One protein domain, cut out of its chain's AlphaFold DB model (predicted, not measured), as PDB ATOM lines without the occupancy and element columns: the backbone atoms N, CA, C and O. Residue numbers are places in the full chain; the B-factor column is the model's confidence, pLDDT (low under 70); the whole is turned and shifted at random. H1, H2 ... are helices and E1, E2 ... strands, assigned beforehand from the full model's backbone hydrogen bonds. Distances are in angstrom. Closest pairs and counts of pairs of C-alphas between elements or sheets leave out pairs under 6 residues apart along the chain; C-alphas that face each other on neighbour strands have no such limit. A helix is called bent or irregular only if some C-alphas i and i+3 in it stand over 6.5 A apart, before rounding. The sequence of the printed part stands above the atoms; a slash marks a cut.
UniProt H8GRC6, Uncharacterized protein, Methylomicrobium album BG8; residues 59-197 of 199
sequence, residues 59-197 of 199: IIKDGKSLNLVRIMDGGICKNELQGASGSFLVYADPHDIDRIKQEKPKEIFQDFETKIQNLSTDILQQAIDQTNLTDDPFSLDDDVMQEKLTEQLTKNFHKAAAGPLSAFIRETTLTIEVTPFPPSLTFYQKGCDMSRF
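What this domain is: This is residues 59 to 197 of the 199 residues of an uncharacterized protein of Methylomicrobium album BG8 (UniProt H8GRC6). A long, strongly twisted strand hairpin, E2 and E3, has short strands E4 and E5 along the far side of E3, and two long helices, H2 and the bent H3, pack on this sheet. H1 sits at one end of the elongated body, and residues 137 to 144 stick out at the other. The 139 printed residues hold E1 E2 E3 H1 H2 H3 E4 E5 in chain order, mixed helices and strands in one branched antiparallel sheet. The whole is compact, with a radius of gyration of the C-alphas of 16.5 A, and spans 56 by 32 by 22 A.

Where its parts are: Find C-alpha 59 at (2.886, -22.188, 24.542), where E1, residues 59 to 61, begins. E2, residues 64 to 77, 34.3 A, bends by 70 degrees at residue 69; E3, residues 83 to 92, 27.9 A, bends by 53 degrees at residue 86. Next come H1, residues 94 to 103, and H2, residues 108 to 130, 32.9 A. H3, residues 142 to 172, was assigned as one helix by its hydrogen bonds but is bent, C-alphas 160 and 163 being 6.9 A apart; its arms are H3a, 142 to 160, and H3b, 163 to 172. E4, residues 176 to 180, precedes E5, residues 186 to 188, ending at C-alpha (22.724, -0.498, 22.105).

How they stand to each other: E1, E2 and E3 form a meander, each strand the antiparallel neighbour of the one before; look for N 59 and O 66 at 2.9 A, and N 72 and O 88 at 2.9 A. On the other side of E3 from E2 lie E4, with N 89 and O 179 at 2.8 A, and E5, with N 186 and O 85 at 2.8 A. H2 is on the sheet, its closest C-alphas to E2 being Gln 125 and Ile 76, 6.1 A. H2 touches H3a with residues 123 to 130 alone, closest at C-alphas Ala 127 and Asn 156, 4.7 A. H2 also touches H3b, at a shallow tilt of 7 degrees, opposite ways, closest at C-alphas Leu 119 and Pro 164, 6.7 A. H3a is on the sheet at a height of 8.0 A, while H1 and H3b only graze it, with residues 94 to 96 and 165 to 169. In H1, H2, H3a and H3b every O i to N i+4 pair is within hydrogen-bond range.

The domain as a whole: The C-alphas farthest apart, those of Gln 102 and Phe 138, are 57.0 A from each other. The printed part has no cut, the link from H2 to H3 is long, and no printed residue is under 70 in pLDDT.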
ATOM      1  N   ILE A  59       3.848 -23.279  24.751       95.00
ATOM      2  CA  ILE A  59       2.886 -22.188  24.542       95.00
ATOM      3  C   ILE A  59       1.640 -22.695  23.817       95.00
ATOM      4  O   ILE A  59       1.683 -23.698  23.103       95.00
ATOM      5  N   ILE A  60       0.525 -21.974  23.967       94.62
ATOM      6  CA  ILE A  60      -0.696 -22.218  23.196       94.62
ATOM      7  C   ILE A  60      -0.842 -21.137  22.127       94.62
ATOM      8  O   ILE A  60      -0.926 -19.955  22.451       94.62
ATOM      9  N   LYS A  61      -0.925 -21.548  20.859       90.50
ATOM     10  CA  LYS A  61      -1.160 -20.664  19.709       90.50
ATOM     11  C   LYS A  61      -2.251 -21.259  18.829       90.50
ATOM     12  O   LYS A  61      -2.163 -22.421  18.447       90.50
ATOM     13  N   ASP A  62      -3.293 -20.483  18.539       90.94
ATOM     14  CA  ASP A  62      -4.430 -20.907  17.701       90.94
ATOM     15  C   ASP A  62      -5.055 -22.252  18.133       90.94
ATOM     16  O   ASP A  62      -5.464 -23.075  17.316       90.94
ATOM     17  N   GLY A  63      -5.096 -22.507  19.447       92.19
ATOM     18  CA  GLY A  63      -5.605 -23.756  20.026       92.19
ATOM     19  C   GLY A  63      -4.661 -24.961  19.916       92.19
ATOM     20  O   GLY A  63      -5.025 -26.048  20.363       92.19
ATOM     21  N   LYS A  64      -3.457 -24.788  19.359       93.56
ATOM     22  CA  LYS A  64      -2.396 -25.800  19.306       93.56
ATOM     23  C   LYS A  64      -1.377 -25.594  20.422       93.56
ATOM     24  O   LYS A  64      -1.040 -24.462  20.759       93.56
ATOM     25  N   SER A  65      -0.863 -26.702  20.952       97.06
ATOM     26  CA  SER A  65       0.270 -26.715  21.878       97.06
ATOM     27  C   SER A  65       1.568 -26.753  21.080       97.06
ATOM     28  O   SER A  65       1.770 -27.684  20.303       97.06
ATOM     29  N   LEU A  66       2.433 -25.759  21.260       98.12
ATOM     30  CA  LEU A  66       3.752 -25.704  20.635       98.12
ATOM     31  C   LEU A  66       4.829 -25.842  21.709       98.12
ATOM     32  O   LEU A  66       4.750 -25.177  22.740       98.12
ATOM     33  N   ASN A  67       5.847 -26.657  21.445       97.75
ATOM     34  CA  ASN A  67       6.945 -26.906  22.378       97.75
ATOM     35  C   ASN A  67       8.170 -26.088  21.981       97.75
ATOM     36  O   ASN A  67       8.449 -25.948  20.790       97.75
ATOM     37  N   LEU A  68       8.916 -25.587  22.965       96.75
ATOM     38  CA  LEU A  68      10.199 -24.931  22.753       96.75
ATOM     39  C   LEU A  68      11.178 -25.957  22.177       96.75
ATOM     40  O   LEU A  68      11.533 -26.931  22.839       96.75
ATOM     41  N   VAL A  69      11.601 -25.748  20.933       96.19
ATOM     42  CA  VAL A  69      12.518 -26.656  20.226       96.19
ATOM     43  C   VAL A  69      13.905 -26.065  20.045       96.19
ATOM     44  O   VAL A  69      14.866 -26.809  19.851       96.19
ATOM     45  N   ARG A  70      14.030 -24.735  20.104       95.25
ATOM     46  CA  ARG A  70      15.317 -24.054  19.987       95.25
ATOM     47  C   ARG A  70      15.278 -22.682  20.646       95.25
ATOM     48  O   ARG A  70      14.276 -21.977  20.568       95.25
ATOM     49  N   ILE A  71      16.405 -22.301  21.232       94.62
ATOM     50  CA  ILE A  71      16.739 -20.917  21.564       94.62
ATOM     51  C   ILE A  71      17.830 -20.500  20.577       94.62
ATOM     52  O   ILE A  71      18.801 -21.236  20.379       94.62
ATOM     53  N   MET A  72      17.622 -19.381  19.893       93.81
ATOM     54  CA  MET A  72      18.572 -18.811  18.942       93.81
ATOM     55  C   MET A  72      19.027 -17.459  19.458       93.81
ATOM     56  O   MET A  72      18.185 -16.609  19.735       93.81
ATOM     57  N   ASP A  73      20.330 -17.241  19.539       93.00
ATOM     58  CA  ASP A  73      20.866 -15.914  19.815       93.00
ATOM     59  C   ASP A  73      21.018 -15.134  18.510       93.00
ATOM     60  O   ASP A  73      21.295 -15.695  17.447       93.00
ATOM     61  N   GLY A  74      20.803 -13.826  18.583       91.69
ATOM     62  CA  GLY A  74      20.926 -12.952  17.431       91.69
ATOM     63  C   GLY A  74      21.056 -11.495  17.831       91.69
ATOM     64  O   GLY A  74      20.702 -11.090  18.939       91.69
ATOM     65  N   GLY A  75      21.559 -10.688  16.906       94.19
ATOM     66  CA  GLY A  75      21.650  -9.250  17.082       94.19
ATOM     67  C   GLY A  75      21.715  -8.528  15.751       94.19
ATOM     68  O   GLY A  75      22.226  -9.058  14.766       94.19
ATOM     69  N   ILE A  76      21.167  -7.318  15.735       95.06
ATOM     70  CA  ILE A  76      21.154  -6.435  14.578       95.06
ATOM     71  C   ILE A  76      21.571  -5.036  15.012       95.06
ATOM     72  O   ILE A  76      21.026  -4.468  15.963       95.06
ATOM     73  N   CYS A  77      22.482  -4.452  14.240       94.50
ATOM     74  CA  CYS A  77      22.767  -3.031  14.273       94.50
ATOM     75  C   CYS A  77      21.903  -2.293  13.249       94.50
ATOM     76  O   CYS A  77      21.943  -2.579  12.056       94.50
ATOM     77  N   LYS A  78      21.158  -1.295  13.720       93.56
ATOM     78  CA  LYS A  78      20.465  -0.313  12.878       93.56
ATOM     79  C   LYS A  78      21.454   0.623  12.183       93.56
ATOM     80  O   LYS A  78      21.229   1.069  11.064       93.56
ATOM     81  N   ASN A  79      22.521   0.977  12.894       90.75
ATOM     82  CA  ASN A  79      23.643   1.800  12.448       90.75
ATOM     83  C   ASN A  79      24.843   1.559  13.388       90.75
ATOM     84  O   ASN A  79      24.758   0.732  14.292       90.75
ATOM     85  N   GLU A  80      25.944   2.292  13.210       89.38
ATOM     86  CA  GLU A  80      27.170   2.139  14.019       89.38
ATOM     87  C   GLU A  80      26.978   2.426  15.519       89.38
ATOM     88  O   GLU A  80      27.823   2.068  16.337       89.38
ATOM     89  N   LEU A  81      25.879   3.078  15.911       88.69
ATOM     90  CA  LEU A  81      25.605   3.455  17.299       88.69
ATOM     91  C   LEU A  81      24.489   2.626  17.930       88.69
ATOM     92  O   LEU A  81      24.507   2.406  19.142       88.69
ATOM     93  N   GLN A  82      23.522   2.191  17.124       93.44
ATOM     94  CA  GLN A  82      22.252   1.664  17.596       93.44
ATOM     95  C   GLN A  82      22.007   0.239  17.127       93.44
ATOM     96  O   GLN A  82      22.209  -0.085  15.959       93.44
ATOM     97  N   GLY A  83      21.473  -0.587  18.018       94.44
ATOM     98  CA  GLY A  83      21.026  -1.934  17.690       94.44
ATOM     99  C   GLY A  83      20.378  -2.630  18.873       94.44
ATOM    100  O   GLY A  83      20.176  -2.025  19.927       94.44
ATOM    101  N   ALA A  84      20.085  -3.911  18.703       95.44
ATOM    102  CA  ALA A  84      19.734  -4.784  19.812       95.44
ATOM    103  C   ALA A  84      20.233  -6.202  19.560       95.44
ATOM    104  O   ALA A  84      20.397  -6.620  18.412       95.44
ATOM    105  N   SER A  85      20.424  -6.945  20.639       95.00
ATOM    106  CA  SER A  85      20.688  -8.378  20.614       95.00
ATOM    107  C   SER A  85      19.911  -9.086  21.703       95.00
ATOM    108  O   SER A  85      19.424  -8.451  22.631       95.00
ATOM    109  N   GLY A  86      19.832 -10.402  21.608       93.94
ATOM    110  CA  GLY A  86      19.253 -11.249  22.634       93.94
ATOM    111  C   GLY A  86      18.920 -12.616  22.071       93.94
ATOM    112  O   GLY A  86      19.404 -13.002  21.005       93.94
ATOM    113  N   SER A  87      18.065 -13.326  22.790       94.75
ATOM    114  CA  SER A  87      17.633 -14.669  22.427       94.75
ATOM    115  C   SER A  87      16.213 -14.648  21.877       94.75
ATOM    116  O   SER A  87      15.353 -13.872  22.297       94.75
ATOM    117  N   PHE A  88      15.961 -15.551  20.943       95.00
ATOM    118  CA  PHE A  88      14.692 -15.752  20.269       95.00
ATOM    119  C   PHE A  88      14.289 -17.208  20.439       95.00
ATOM    120  O   PHE A  88      15.079 -18.132  20.238       95.00
ATOM    121  N   LEU A  89      13.046 -17.407  20.843       96.44
ATOM    122  CA  LEU A  89      12.489 -18.704  21.171       96.44
ATOM    123  C   LEU A  89      11.764 -19.243  19.949       96.44
ATOM    124  O   LEU A  89      10.892 -18.567  19.400       96.44
ATOM    125  N   VAL A  90      12.112 -20.458  19.540       97.69
ATOM    126  CA  VAL A  90      11.440 -21.179  18.462       97.69
ATOM    127  C   VAL A  90      10.585 -22.268  19.078       97.69
ATOM    128  O   VAL A  90      11.096 -23.215  19.681       97.69
ATOM    129  N   TYR A  91       9.282 -22.146  18.876       98.25
ATOM    130  CA  TYR A  91       8.299 -23.144  19.256       98.25
ATOM    131  C   TYR A  91       7.791 -23.879  18.024       98.25
ATOM    132  O   TYR A  91       7.618 -23.266  16.973       98.25
ATOM    133  N   ALA A  92       7.508 -25.172  18.153       98.12
ATOM    134  CA  ALA A  92       6.982 -25.980  17.060       98.12
ATOM    135  C   ALA A  92       5.925 -26.986  17.533       98.12
ATOM    136  O   ALA A  92       5.965 -27.464  18.667       98.12
ATOM    137  N   ASP A  93       4.982 -27.311  16.649       98.31
ATOM    138  CA  ASP A  93       3.956 -28.326  16.899       98.31
ATOM    139  C   ASP A  93       4.603 -29.725  16.873       98.31
ATOM    140  O   ASP A  93       5.130 -30.139  15.830       98.31
ATOM    141  N   PRO A  94       4.589 -30.475  17.992       97.50
ATOM    142  CA  PRO A  94       5.222 -31.789  18.052       97.50
ATOM    143  C   PRO A  94       4.589 -32.791  17.077       97.50
ATOM    144  O   PRO A  94       5.293 -33.651  16.550       97.50
ATOM    145  N   HIS A  95       3.294 -32.658  16.766       97.56
ATOM    146  CA  HIS A  95       2.626 -33.541  15.812       97.56
ATOM    147  C   HIS A  95       3.112 -33.312  14.379       97.56
ATOM    148  O   HIS A  95       3.280 -34.275  13.628       97.56
ATOM    149  N   ASP A  96       3.379 -32.058  14.004       97.81
ATOM    150  CA  ASP A  96       3.965 -31.744  12.700       97.81
ATOM    151  C   ASP A  96       5.395 -32.281  12.600       97.81
ATOM    152  O   ASP A  96       5.754 -32.864  11.579       97.81
ATOM    153  N   ILE A  97       6.192 -32.160  13.668       96.75
ATOM    154  CA  ILE A  97       7.545 -32.731  13.721       96.75
ATOM    155  C   ILE A  97       7.503 -34.246  13.509       96.75
ATOM    156  O   ILE A  97       8.249 -34.770  12.678       96.75
ATOM    157  N   ASP A  98       6.649 -34.957  14.244       97.38
ATOM    158  CA  ASP A  98       6.564 -36.416  14.166       97.38
ATOM    159  C   ASP A  98       6.070 -36.888  12.798       97.38
ATOM    160  O   ASP A  98       6.647 -37.812  12.222       97.38
ATOM    161  N   ARG A  99       5.065 -36.211  12.232       97.88
ATOM    162  CA  ARG A  99       4.598 -36.468  10.865       97.88
ATOM    163  C   ARG A  99       5.716 -36.249   9.843       97.88
ATOM    164  O   ARG A  99       5.981 -37.122   9.022       97.88
ATOM    165  N   ILE A 100       6.417 -35.117   9.906       97.44
ATOM    166  CA  ILE A 100       7.490 -34.789   8.957       97.44
ATOM    167  C   ILE A 100       8.645 -35.793   9.063       97.44
ATOM    168  O   ILE A 100       9.157 -36.223   8.033       97.44
ATOM    169  N   LYS A 101       9.016 -36.238  10.272       96.25
ATOM    170  CA  LYS A 101      10.023 -37.300  10.471       96.25
ATOM    171  C   LYS A 101       9.650 -38.620   9.789       96.25
ATOM    172  O   LYS A 101      10.547 -39.373   9.419       96.25
ATOM    173  N   GLN A 102       8.357 -38.923   9.665       97.62
ATOM    174  CA  GLN A 102       7.863 -40.129   8.993       97.62
ATOM    175  C   GLN A 102       7.794 -39.958   7.467       97.62
ATOM    176  O   GLN A 102       8.022 -40.915   6.731       97.62
ATOM    177  N   GLU A 103       7.476 -38.751   6.990       97.50
ATOM    178  CA  GLU A 103       7.191 -38.469   5.577       97.50
ATOM    179  C   GLU A 103       8.401 -37.968   4.772       97.50
ATOM    180  O   GLU A 103       8.390 -38.039   3.539       97.50
ATOM    181  N   LYS A 104       9.418 -37.400   5.432       95.75
ATOM    182  CA  LYS A 104      10.515 -36.665   4.786       95.75
ATOM    183  C   LYS A 104      11.900 -37.195   5.188       95.75
ATOM    184  O   LYS A 104      12.051 -37.783   6.259       95.75
ATOM    185  N   PRO A 105      12.932 -36.971   4.349       95.00
ATOM    186  CA  PRO A 105      14.324 -37.245   4.709       95.00
ATOM    187  C   PRO A 105      14.743 -36.438   5.941       95.00
ATOM    188  O   PRO A 105      14.256 -35.327   6.148       95.00
ATOM    189  N   LYS A 106      15.675 -36.960   6.745       91.44
ATOM    190  CA  LYS A 106      16.111 -36.306   7.994       91.44
ATOM    191  C   LYS A 106      16.766 -34.948   7.749       91.44
ATOM    192  O   LYS A 106      16.661 -34.055   8.584       91.44
ATOM    193  N   GLU A 107      17.396 -34.791   6.593       94.31
ATOM    194  CA  GLU A 107      18.104 -33.591   6.156       94.31
ATOM    195  C   GLU A 107      17.166 -32.379   6.029       94.31
ATOM    196  O   GLU A 107      17.622 -31.242   6.109       94.31
ATOM    197  N   ILE A 108      15.846 -32.598   5.905       96.00
ATOM    198  CA  ILE A 108      14.868 -31.507   5.804       96.00
ATOM    199  C   ILE A 108      14.873 -30.601   7.041       96.00
ATOM    200  O   ILE A 108      14.635 -29.403   6.926       96.00
ATOM    201  N   PHE A 109      15.182 -31.143   8.222       94.44
ATOM    202  CA  PHE A 109      15.211 -30.349   9.450       94.44
ATOM    203  C   PHE A 109      16.398 -29.386   9.491       94.44
ATOM    204  O   PHE A 109      16.275 -28.314  10.072       94.44
ATOM    205  N   GLN A 110      17.506 -29.713   8.818       94.69
ATOM    206  CA  GLN A 110      18.632 -28.792   8.671       94.69
ATOM    207  C   GLN A 110      18.290 -27.635   7.716       94.69
ATOM    208  O   GLN A 110      18.655 -26.487   7.979       94.69
ATOM    209  N   ASP A 111      17.545 -27.914   6.639       96.00
ATOM    210  CA  ASP A 111      16.984 -26.867   5.769       96.00
ATOM    211  C   ASP A 111      16.009 -25.974   6.548       96.00
ATOM    212  O   ASP A 111      16.086 -24.749   6.471       96.00
ATOM    213  N   PHE A 112      15.134 -26.566   7.368       96.94
ATOM    214  CA  PHE A 112      14.211 -25.804   8.209       96.94
ATOM    215  C   PHE A 112      14.935 -24.930   9.229       96.94
ATOM    216  O   PHE A 112      14.577 -23.765   9.359       96.94
ATOM    217  N   GLU A 113      15.961 -25.442   9.912       94.75
ATOM    218  CA  GLU A 113      16.770 -24.654  10.850       94.75
ATOM    219  C   GLU A 113      17.426 -23.463  10.141       94.75
ATOM    220  O   GLU A 113      17.294 -22.327  10.593       94.75
ATOM    221  N   THR A 114      18.020 -23.695   8.966       95.19
ATOM    222  CA  THR A 114      18.630 -22.633   8.148       95.19
ATOM    223  C   THR A 114      17.594 -21.584   7.725       95.19
ATOM    224  O   THR A 114      17.828 -20.381   7.839       95.19
ATOM    225  N   LYS A 115      16.412 -22.018   7.268       96.88
ATOM    226  CA  LYS A 115      15.309 -21.120   6.891       96.88
ATOM    227  C   LYS A 115      14.785 -20.317   8.079       96.88
ATOM    228  O   LYS A 115      14.542 -19.122   7.925       96.88
ATOM    229  N   ILE A 116      14.630 -20.947   9.246       97.12
ATOM    230  CA  ILE A 116      14.185 -20.294  10.482       97.12
ATOM    231  C   ILE A 116      15.212 -19.255  10.936       97.12
ATOM    232  O   ILE A 116      14.826 -18.148  11.306       97.12
ATOM    233  N   GLN A 117      16.507 -19.556  10.859       94.38
ATOM    234  CA  GLN A 117      17.556 -18.598  11.201       94.38
ATOM    235  C   GLN A 117      17.531 -17.379  10.267       94.38
ATOM    236  O   GLN A 117      17.507 -16.238  10.737       94.38
ATOM    237  N   ASN A 118      17.465 -17.612   8.953       95.19
ATOM    238  CA  ASN A 118      17.423 -16.541   7.955       95.19
ATOM    239  C   ASN A 118      16.181 -15.657   8.125       95.19
ATOM    240  O   ASN A 118      16.309 -14.442   8.264       95.19
ATOM    241  N   LEU A 119      14.984 -16.255   8.212       95.94
ATOM    242  CA  LEU A 119      13.759 -15.472   8.397       95.94
ATOM    243  C   LEU A 119      13.759 -14.724   9.735       95.94
ATOM    244  O   LEU A 119      13.269 -13.603   9.794       95.94
ATOM    245  N   SER A 120      14.323 -15.299  10.803       95.31
ATOM    246  CA  SER A 120      14.371 -14.634  12.115       95.31
ATOM    247  C   SER A 120      15.297 -13.423  12.091       95.31
ATOM    248  O   SER A 120      14.980 -12.400  12.694       95.31
ATOM    249  N   THR A 121      16.396 -13.516  11.342       94.25
ATOM    250  CA  THR A 121      17.321 -12.402  11.105       94.25
ATOM    251  C   THR A 121      16.619 -11.274  10.349       94.25
ATOM    252  O   THR A 121      16.659 -10.125  10.785       94.25
ATOM    253  N   ASP A 122      15.893 -11.603   9.278       96.19
ATOM    254  CA  ASP A 122      15.138 -10.623   8.488       96.19
ATOM    255  C   ASP A 122      14.025  -9.947   9.304       96.19
ATOM    256  O   ASP A 122      13.812  -8.736   9.201       96.19
ATOM    257  N   ILE A 123      13.315 -10.717  10.135       97.62
ATOM    258  CA  ILE A 123      12.285 -10.195  11.044       97.62
ATOM    259  C   ILE A 123      12.916  -9.249  12.065       97.62
ATOM    260  O   ILE A 123      12.398  -8.149  12.270       97.62
ATOM    261  N   LEU A 124      14.031  -9.647  12.689       96.19
ATOM    262  CA  LEU A 124      14.732  -8.820  13.667       96.19
ATOM    263  C   LEU A 124      15.225  -7.515  13.039       96.19
ATOM    264  O   LEU A 124      15.032  -6.453  13.629       96.19
ATOM    265  N   GLN A 125      15.781  -7.571  11.826       96.25
ATOM    266  CA  GLN A 125      16.208  -6.381  11.093       96.25
ATOM    267  C   GLN A 125      15.046  -5.407  10.888       96.25
ATOM    268  O   GLN A 125      15.125  -4.249  11.298       96.25
ATOM    269  N   GLN A 126      13.925  -5.887  10.346       97.69
ATOM    270  CA  GLN A 126      12.741  -5.052  10.135       97.69
ATOM    271  C   GLN A 126      12.178  -4.482  11.442       97.69
ATOM    272  O   GLN A 126      11.697  -3.344  11.472       97.69
ATOM    273  N   ALA A 127      12.222  -5.263  12.523       97.38
ATOM    274  CA  ALA A 127      11.766  -4.825  13.832       97.38
ATOM    275  C   ALA A 127      12.655  -3.706  14.393       97.38
ATOM    276  O   ALA A 127      12.145  -2.713  14.919       97.38
ATOM    277  N   ILE A 128      13.974  -3.824  14.237       96.00
ATOM    278  CA  ILE A 128      14.956  -2.828  14.677       96.00
ATOM    279  C   ILE A 128      14.860  -1.538  13.862       96.00
ATOM    280  O   ILE A 128      14.869  -0.441  14.430       96.00
ATOM    281  N   ASP A 129      14.663  -1.645  12.550       96.31
ATOM    282  CA  ASP A 129      14.469  -0.485  11.679       96.31
ATOM    283  C   ASP A 129      13.249   0.345  12.110       96.31
ATOM    284  O   ASP A 129      13.296   1.580  12.111       96.31
ATOM    285  N   GLN A 130      12.189  -0.327  12.572       95.94
ATOM    286  CA  GLN A 130      10.963   0.296  13.084       95.94
ATOM    287  C   GLN A 130      11.043   0.728  14.556       95.94
ATOM    288  O   GLN A 130      10.195   1.497  15.011       95.94
ATOM    289  N   THR A 131      12.040   0.266  15.311       94.38
ATOM    290  CA  THR A 131      12.189   0.604  16.734       94.38
ATOM    291  C   THR A 131      12.950   1.917  16.895       94.38
ATOM    292  O   THR A 131      13.987   2.148  16.260       94.38
ATOM    293  N   ASN A 132      12.434   2.810  17.744       91.69
ATOM    294  CA  ASN A 132      13.116   4.057  18.067       91.69
ATOM    295  C   ASN A 132      14.145   3.822  19.177       91.69
ATOM    296  O   ASN A 132      13.834   3.942  20.355       91.69
ATOM    297  N   LEU A 133      15.375   3.510  18.769       88.94
ATOM    298  CA  LEU A 133      16.521   3.277  19.653       88.94
ATOM    299  C   LEU A 133      17.205   4.573  20.120       88.94
ATOM    300  O   LEU A 133      18.324   4.532  20.628       88.94
ATOM    301  N   THR A 134      16.597   5.739  19.909       85.94
ATOM    302  CA  THR A 134      17.177   7.009  20.364       85.94
ATOM    303  C   THR A 134      17.114   7.091  21.885       85.94
ATOM    304  O   THR A 134      16.118   6.684  22.478       85.94
ATOM    305  N   ASP A 135      18.182   7.599  22.499       77.38
ATOM    306  CA  ASP A 135      18.224   7.873  23.935       77.38
ATOM    307  C   ASP A 135      17.117   8.882  24.292       77.38
ATOM    308  O   ASP A 135      16.951   9.885  23.589       77.38
ATOM    309  N   ASP A 136      16.319   8.591  25.320       78.56
ATOM    310  CA  ASP A 136      15.244   9.473  25.781       78.56
ATOM    311  C   ASP A 136      15.797  10.338  26.919       78.56
ATOM    312  O   ASP A 136      15.895   9.864  28.052       78.56
ATOM    313  N   PRO A 137      16.159  11.612  26.661       74.25
ATOM    314  CA  PRO A 137      16.799  12.459  27.666       74.25
ATOM    315  C   PRO A 137      15.859  12.824  28.825       74.25
ATOM    316  O   PRO A 137      16.284  13.493  29.766       74.25
ATOM    317  N   PHE A 138      14.584  12.432  28.743       78.31
ATOM    318  CA  PHE A 138      13.580  12.637  29.779       78.31
ATOM    319  C   PHE A 138      13.236  11.355  30.540       78.31
ATOM    320  O   PHE A 138      12.390  11.412  31.437       78.31
ATOM    321  N   SER A 139      13.860  10.214  30.217       78.44
ATOM    322  CA  SER A 139      13.701   9.024  31.046       78.44
ATOM    323  C   SER A 139      14.300   9.273  32.420       78.44
ATOM    324  O   SER A 139      15.426   9.749  32.555       78.44
ATOM    325  N   LEU A 140      13.517   8.969  33.450       73.06
ATOM    326  CA  LEU A 140      13.924   9.140  34.842       73.06
ATOM    327  C   LEU A 140      14.707   7.926  35.364       73.06
ATOM    328  O   LEU A 140      15.313   8.027  36.427       73.06
ATOM    329  N   ASP A 141      14.683   6.809  34.625       81.56
ATOM    330  CA  ASP A 141      15.304   5.532  34.983       81.56
ATOM    331  C   ASP A 141      15.710   4.740  33.719       81.56
ATOM    332  O   ASP A 141      15.005   4.774  32.701       81.56
ATOM    333  N   ASP A 142      16.833   4.027  33.785       80.81
ATOM    334  CA  ASP A 142      17.321   3.142  32.722       80.81
ATOM    335  C   ASP A 142      16.397   1.923  32.557       80.81
ATOM    336  O   ASP A 142      16.148   1.484  31.430       80.81
ATOM    337  N   ASP A 143      15.810   1.428  33.653       83.00
ATOM    338  CA  ASP A 143      14.918   0.262  33.637       83.00
ATOM    339  C   ASP A 143      13.622   0.554  32.862       83.00
ATOM    340  O   ASP A 143      13.182  -0.238  32.026       83.00
ATOM    341  N   VAL A 144      13.053   1.750  33.054       84.25
ATOM    342  CA  VAL A 144      11.853   2.214  32.330       84.25
ATOM    343  C   VAL A 144      12.136   2.362  30.831       84.25
ATOM    344  O   VAL A 144      11.284   2.079  29.984       84.25
ATOM    345  N   MET A 145      13.350   2.790  30.482       86.06
ATOM    346  CA  MET A 145      13.807   2.864  29.094       86.06
ATOM    347  C   MET A 145      13.940   1.477  28.461       86.06
ATOM    348  O   MET A 145      13.448   1.262  27.351       86.06
ATOM    349  N   GLN A 146      14.557   0.531  29.169       87.81
ATOM    350  CA  GLN A 146      14.707  -0.857  28.725       87.81
ATOM    351  C   GLN A 146      13.352  -1.532  28.499       87.81
ATOM    352  O   GLN A 146      13.148  -2.159  27.458       87.81
ATOM    353  N   GLU A 147      12.396  -1.355  29.414       90.88
ATOM    354  CA  GLU A 147      11.036  -1.885  29.280       90.88
ATOM    355  C   GLU A 147      10.336  -1.309  28.039       90.88
ATOM    356  O   GLU A 147       9.861  -2.049  27.175       90.88
ATOM    357  N   LYS A 148      10.377   0.016  27.859       91.81
ATOM    358  CA  LYS A 148       9.788   0.702  26.698       91.81
ATOM    359  C   LYS A 148      10.401   0.257  25.364       91.81
ATOM    360  O   LYS A 148       9.697   0.181  24.350       91.81
ATOM    361  N   LEU A 149      11.711   0.016  25.316       93.94
ATOM    362  CA  LEU A 149      12.388  -0.493  24.118       93.94
ATOM    363  C   LEU A 149      12.036  -1.961  23.858       93.94
ATOM    364  O   LEU A 149      11.758  -2.330  22.715       93.94
ATOM    365  N   THR A 150      11.970  -2.766  24.915       95.19
ATOM    366  CA  THR A 150      11.550  -4.170  24.888       95.19
ATOM    367  C   THR A 150      10.143  -4.331  24.323       95.19
ATOM    368  O   THR A 150       9.929  -5.132  23.409       95.19
ATOM    369  N   GLU A 151       9.188  -3.534  24.799       95.00
ATOM    370  CA  GLU A 151       7.814  -3.536  24.298       95.00
ATOM    371  C   GLU A 151       7.743  -3.142  22.819       95.00
ATOM    372  O   GLU A 151       7.083  -3.814  22.017       95.00
ATOM    373  N   GLN A 152       8.445  -2.070  22.431       96.19
ATOM    374  CA  GLN A 152       8.486  -1.613  21.042       96.19
ATOM    375  C   GLN A 152       9.083  -2.670  20.116       96.19
ATOM    376  O   GLN A 152       8.484  -2.974  19.081       96.19
ATOM    377  N   LEU A 153      10.231  -3.242  20.488       96.69
ATOM    378  CA  LEU A 153      10.889  -4.266  19.691       96.69
ATOM    379  C   LEU A 153       9.996  -5.498  19.562       96.69
ATOM    380  O   LEU A 153       9.791  -5.968  18.449       96.69
ATOM    381  N   THR A 154       9.413  -5.976  20.662       96.69
ATOM    382  CA  THR A 154       8.540  -7.162  20.665       96.69
ATOM    383  C   THR A 154       7.331  -6.960  19.754       96.69
ATOM    384  O   THR A 154       7.058  -7.784  18.880       96.69
ATOM    385  N   LYS A 155       6.655  -5.813  19.870       97.56
ATOM    386  CA  LYS A 155       5.522  -5.459  19.009       97.56
ATOM    387  C   LYS A 155       5.917  -5.388  17.532       97.56
ATOM    388  O   LYS A 155       5.197  -5.901  16.671       97.56
ATOM    389  N   ASN A 156       7.035  -4.732  17.227       98.06
ATOM    390  CA  ASN A 156       7.526  -4.600  15.858       98.06
ATOM    391  C   ASN A 156       7.965  -5.956  15.286       98.06
ATOM    392  O   ASN A 156       7.692  -6.235  14.120       98.06
ATOM    393  N   PHE A 157       8.557  -6.818  16.115       97.88
ATOM    394  CA  PHE A 157       8.948  -8.178  15.761       97.88
ATOM    395  C   PHE A 157       7.731  -9.019  15.392       97.88
ATOM    396  O   PHE A 157       7.687  -9.553  14.289       97.88
ATOM    397  N   HIS A 158       6.696  -9.081  16.237       96.81
ATOM    398  CA  HIS A 158       5.477  -9.843  15.923       96.81
ATOM    399  C   HIS A 158       4.802  -9.350  14.642       96.81
ATOM    400  O   HIS A 158       4.365 -10.150  13.812       96.81
ATOM    401  N   LYS A 159       4.764  -8.030  14.435       97.81
ATOM    402  CA  LYS A 159       4.236  -7.441  13.201       97.81
ATOM    403  C   LYS A 159       5.054  -7.861  11.974       97.81
ATOM    404  O   LYS A 159       4.462  -8.222  10.958       97.81
ATOM    405  N   ALA A 160       6.383  -7.806  12.057       98.06
ATOM    406  CA  ALA A 160       7.278  -8.214  10.974       98.06
ATOM    407  C   ALA A 160       7.240  -9.734  10.726       98.06
ATOM    408  O   ALA A 160       7.366 -10.170   9.585       98.06
ATOM    409  N   ALA A 161       6.994 -10.536  11.764       97.50
ATOM    410  CA  ALA A 161       6.973 -11.994  11.705       97.50
ATOM    411  C   ALA A 161       5.744 -12.576  10.995       97.50
ATOM    412  O   ALA A 161       5.841 -13.636  10.376       97.50
ATOM    413  N   ALA A 162       4.597 -11.891  11.047       96.00
ATOM    414  CA  ALA A 162       3.315 -12.433  10.593       96.00
ATOM    415  C   ALA A 162       3.346 -12.987   9.153       96.00
ATOM    416  O   ALA A 162       2.879 -14.098   8.895       96.00
ATOM    417  N   GLY A 163       3.919 -12.231   8.212       97.25
ATOM    418  CA  GLY A 163       4.023 -12.636   6.806       97.25
ATOM    419  C   GLY A 163       5.012 -13.788   6.581       97.25
ATOM    420  O   GLY A 163       4.597 -14.846   6.096       97.25
ATOM    421  N   PRO A 164       6.300 -13.614   6.933       97.75
ATOM    422  CA  PRO A 164       7.329 -14.639   6.767       97.75
ATOM    423  C   PRO A 164       6.998 -15.965   7.460       97.75
ATOM    424  O   PRO A 164       7.128 -17.016   6.834       97.75
ATOM    425  N   LEU A 165       6.493 -15.943   8.701       97.50
ATOM    426  CA  LEU A 165       6.106 -17.171   9.403       97.50
ATOM    427  C   LEU A 165       4.931 -17.869   8.715       97.50
ATOM    428  O   LEU A 165       4.961 -19.083   8.532       97.50
ATOM    429  N   SER A 166       3.917 -17.123   8.264       97.62
ATOM    430  CA  SER A 166       2.807 -17.711   7.502       97.62
ATOM    431  C   SER A 166       3.285 -18.369   6.202       97.62
ATOM    432  O   SER A 166       2.808 -19.446   5.832       97.62
ATOM    433  N   ALA A 167       4.247 -17.751   5.508       98.06
ATOM    434  CA  ALA A 167       4.848 -18.323   4.307       98.06
ATOM    435  C   ALA A 167       5.632 -19.607   4.614       98.06
ATOM    436  O   ALA A 167       5.399 -20.617   3.948       98.06
ATOM    437  N   PHE A 168       6.474 -19.592   5.653       98.12
ATOM    438  CA  PHE A 168       7.223 -20.764   6.105       98.12
ATOM    439  C   PHE A 168       6.293 -21.930   6.456       98.12
ATOM    440  O   PHE A 168       6.490 -23.042   5.969       98.12
ATOM    441  N   ILE A 169       5.246 -21.683   7.250       97.75
ATOM    442  CA  ILE A 169       4.289 -22.719   7.671       97.75
ATOM    443  C   ILE A 169       3.578 -23.320   6.451       97.75
ATOM    444  O   ILE A 169       3.416 -24.536   6.363       97.75
ATOM    445  N   ARG A 170       3.183 -22.491   5.477       98.00
ATOM    446  CA  ARG A 170       2.528 -22.958   4.245       98.00
ATOM    447  C   ARG A 170       3.456 -23.801   3.369       98.00
ATOM    448  O   ARG A 170       2.992 -24.763   2.764       98.00
ATOM    449  N   GLU A 171       4.728 -23.430   3.266       97.38
ATOM    450  CA  GLU A 171       5.717 -24.150   2.457       97.38
ATOM    451  C   GLU A 171       6.117 -25.485   3.095       97.38
ATOM    452  O   GLU A 171       6.183 -26.510   2.417       97.38
ATOM    453  N   THR A 172       6.382 -25.481   4.401       97.06
ATOM    454  CA  THR A 172       7.000 -26.614   5.104       97.06
ATOM    455  C   THR A 172       5.988 -27.536   5.769       97.06
ATOM    456  O   THR A 172       6.315 -28.677   6.095       97.06
ATOM    457  N   THR A 173       4.757 -27.061   5.975       97.12
ATOM    458  CA  THR A 173       3.725 -27.684   6.819       97.12
ATOM    459  C   THR A 173       4.108 -27.805   8.296       97.12
ATOM    460  O   THR A 173       3.391 -28.460   9.045       97.12
ATOM    461  N   LEU A 174       5.224 -27.208   8.725       97.75
ATOM    462  CA  LEU A 174       5.648 -27.189  10.119       97.75
ATOM    463  C   LEU A 174       5.061 -25.953  10.800       97.75
ATOM    464  O   LEU A 174       5.476 -24.828  10.518       97.75
ATOM    465  N   THR A 175       4.098 -26.155  11.702       98.25
ATOM    466  CA  THR A 175       3.565 -25.064  12.524       98.25
ATOM    467  C   THR A 175       4.630 -24.604  13.519       98.25
ATOM    468  O   THR A 175       5.040 -25.385  14.379       98.25
ATOM    469  N   ILE A 176       5.041 -23.336  13.425       97.75
ATOM    470  CA  ILE A 176       6.005 -22.718  14.343       97.75
ATOM    471  C   ILE A 176       5.524 -21.373  14.893       97.75
ATOM    472  O   ILE A 176       4.626 -20.719  14.346       97.75
ATOM    473  N   GLU A 177       6.175 -20.947  15.966       97.44
ATOM    474  CA  GLU A 177       6.201 -19.569  16.445       97.44
ATOM    475  C   GLU A 177       7.648 -19.177  16.729       97.44
ATOM    476  O   GLU A 177       8.415 -19.978  17.262       97.44
ATOM    477  N   VAL A 178       8.009 -17.946  16.375       96.94
ATOM    478  CA  VAL A 178       9.287 -17.349  16.758       96.94
ATOM    479  C   VAL A 178       8.981 -16.066  17.511       96.94
ATOM    480  O   VAL A 178       8.294 -15.197  16.978       96.94
ATOM    481  N   THR A 179       9.486 -15.940  18.734       95.56
ATOM    482  CA  THR A 179       9.265 -14.756  19.573       95.56
ATOM    483  C   THR A 179      10.569 -14.313  20.231       95.56
ATOM    484  O   THR A 179      11.377 -15.170  20.592       95.56
ATOM    485  N   PRO A 180      10.801 -13.004  20.431       95.69
ATOM    486  CA  PRO A 180      11.886 -12.545  21.290       95.69
ATOM    487  C   PRO A 180      11.706 -13.091  22.709       95.69
ATOM    488  O   PRO A 180      10.569 -13.317  23.138       95.69
ATOM    489  N   PHE A 181      12.810 -13.267  23.434       95.44
ATOM    490  CA  PHE A 181      12.816 -13.498  24.875       95.44
ATOM    491  C   PHE A 181      13.186 -12.186  25.582       95.44
ATOM    492  O   PHE A 181      14.368 -11.863  25.678       95.44
ATOM    493  N   PRO A 182      12.197 -11.401  26.057       93.62
ATOM    494  CA  PRO A 182      12.430 -10.080  26.632       93.62
ATOM    495  C   PRO A 182      13.563 -10.000  27.665       93.62
ATOM    496  O   PRO A 182      14.374  -9.083  27.554       93.62
ATOM    497  N   PRO A 183      13.700 -10.955  28.608       92.31
ATOM    498  CA  PRO A 183      14.745 -10.878  29.626       92.31
ATOM    499  C   PRO A 183      16.180 -10.973  29.096       92.31
ATOM    500  O   PRO A 183      17.098 -10.574  29.805       92.31
ATOM    501  N   SER A 184      16.404 -11.496  27.884       93.12
ATOM    502  CA  SER A 184      17.746 -11.551  27.286       93.12
ATOM    503  C   SER A 184      18.033 -10.417  26.304       93.12
ATOM    504  O   SER A 184      19.128 -10.362  25.740       93.12
ATOM    505  N   LEU A 185      17.082  -9.501  26.090       93.88
ATOM    506  CA  LEU A 185      17.287  -8.372  25.192       93.88
ATOM    507  C   LEU A 185      18.277  -7.368  25.785       93.88
ATOM    508  O   LEU A 185      18.212  -6.983  26.946       93.88
ATOM    509  N   THR A 186      19.192  -6.909  24.941       92.56
ATOM    510  CA  THR A 186      20.127  -5.823  25.219       92.56
ATOM    511  C   THR A 186      20.021  -4.805  24.100       92.56
ATOM    512  O   THR A 186      20.160  -5.153  22.927       92.56
ATOM    513  N   PHE A 187      19.809  -3.540  24.455       93.25
ATOM    514  CA  PHE A 187      19.760  -2.436  23.500       93.25
ATOM    515  C   PHE A 187      21.059  -1.639  23.513       93.25
ATOM    516  O   PHE A 187      21.600  -1.292  24.563       93.25
ATOM    517  N   TYR A 188      21.538  -1.309  22.319       91.50
ATOM    518  CA  TYR A 188      22.724  -0.498  22.105       91.50
ATOM    519  C   TYR A 188      22.302   0.874  21.596       91.50
ATOM    520  O   TYR A 188      21.512   0.973  20.659       91.50
ATOM    521  N   GLN A 189      22.837   1.928  22.211       88.25
ATOM    522  CA  GLN A 189      22.575   3.323  21.821       88.25
ATOM    523  C   GLN A 189      23.860   4.157  21.678       88.25
ATOM    524  O   GLN A 189      23.815   5.304  21.241       88.25
ATOM    525  N   LYS A 190      25.013   3.587  22.063       86.06
ATOM    526  CA  LYS A 190      26.330   4.250  22.114       86.06
ATOM    527  C   LYS A 190      27.433   3.395  21.472       86.06
ATOM    528  O   LYS A 190      28.580   3.431  21.904       86.06
ATOM    529  N   GLY A 191      27.073   2.603  20.465       86.25
ATOM    530  CA  GLY A 191      27.984   1.728  19.731       86.25
ATOM    531  C   GLY A 191      27.356   0.364  19.481       86.25
ATOM    532  O   GLY A 191      27.077  -0.365  20.433       86.25
ATOM    533  N   CYS A 192      27.172   0.016  18.212       89.62
ATOM    534  CA  CYS A 192      26.739  -1.303  17.780       89.62
ATOM    535  C   CYS A 192      27.699  -1.828  16.715       89.62
ATOM    536  O   CYS A 192      27.979  -1.157  15.725       89.62
ATOM    537  N   ASP A 193      28.204  -3.038  16.937       85.25
ATOM    538  CA  ASP A 193      29.145  -3.705  16.046       85.25
ATOM    539  C   ASP A 193      28.649  -5.124  15.764       85.25
ATOM    540  O   ASP A 193      28.559  -5.949  16.675       85.25
ATOM    541  N   MET A 194      28.339  -5.397  14.493       78.31
ATOM    542  CA  MET A 194      27.820  -6.688  14.034       78.31
ATOM    543  C   MET A 194      28.787  -7.849  14.280       78.31
ATOM    544  O   MET A 194      28.332  -8.981  14.433       78.31
ATOM    545  N   SER A 195      30.099  -7.592  14.375       79.50
ATOM    546  CA  SER A 195      31.086  -8.636  14.690       79.50
ATOM    547  C   SER A 195      30.858  -9.273  16.065       79.50
ATOM    548  O   SER A 195      31.322 -10.383  16.325       79.50
ATOM    549  N   ARG A 196      30.091  -8.612  16.941       71.69
ATOM    550  CA  ARG A 196      29.718  -9.128  18.262       71.69
ATOM    551  C   ARG A 196      28.662 -10.231  18.210       71.69
ATOM    552  O   ARG A 196      28.499 -10.924  19.209       71.69
ATOM    553  N   PHE A 197      27.964 -10.397  17.085       75.00
ATOM    554  CA  PHE A 197      26.808 -11.295  16.966       75.00
ATOM    555  C   PHE A 197      27.042 -12.504  16.049       75.00
ATOM    556  O   PHE A 197      26.167 -13.353  15.938       75.00
TER     557      PHE A 197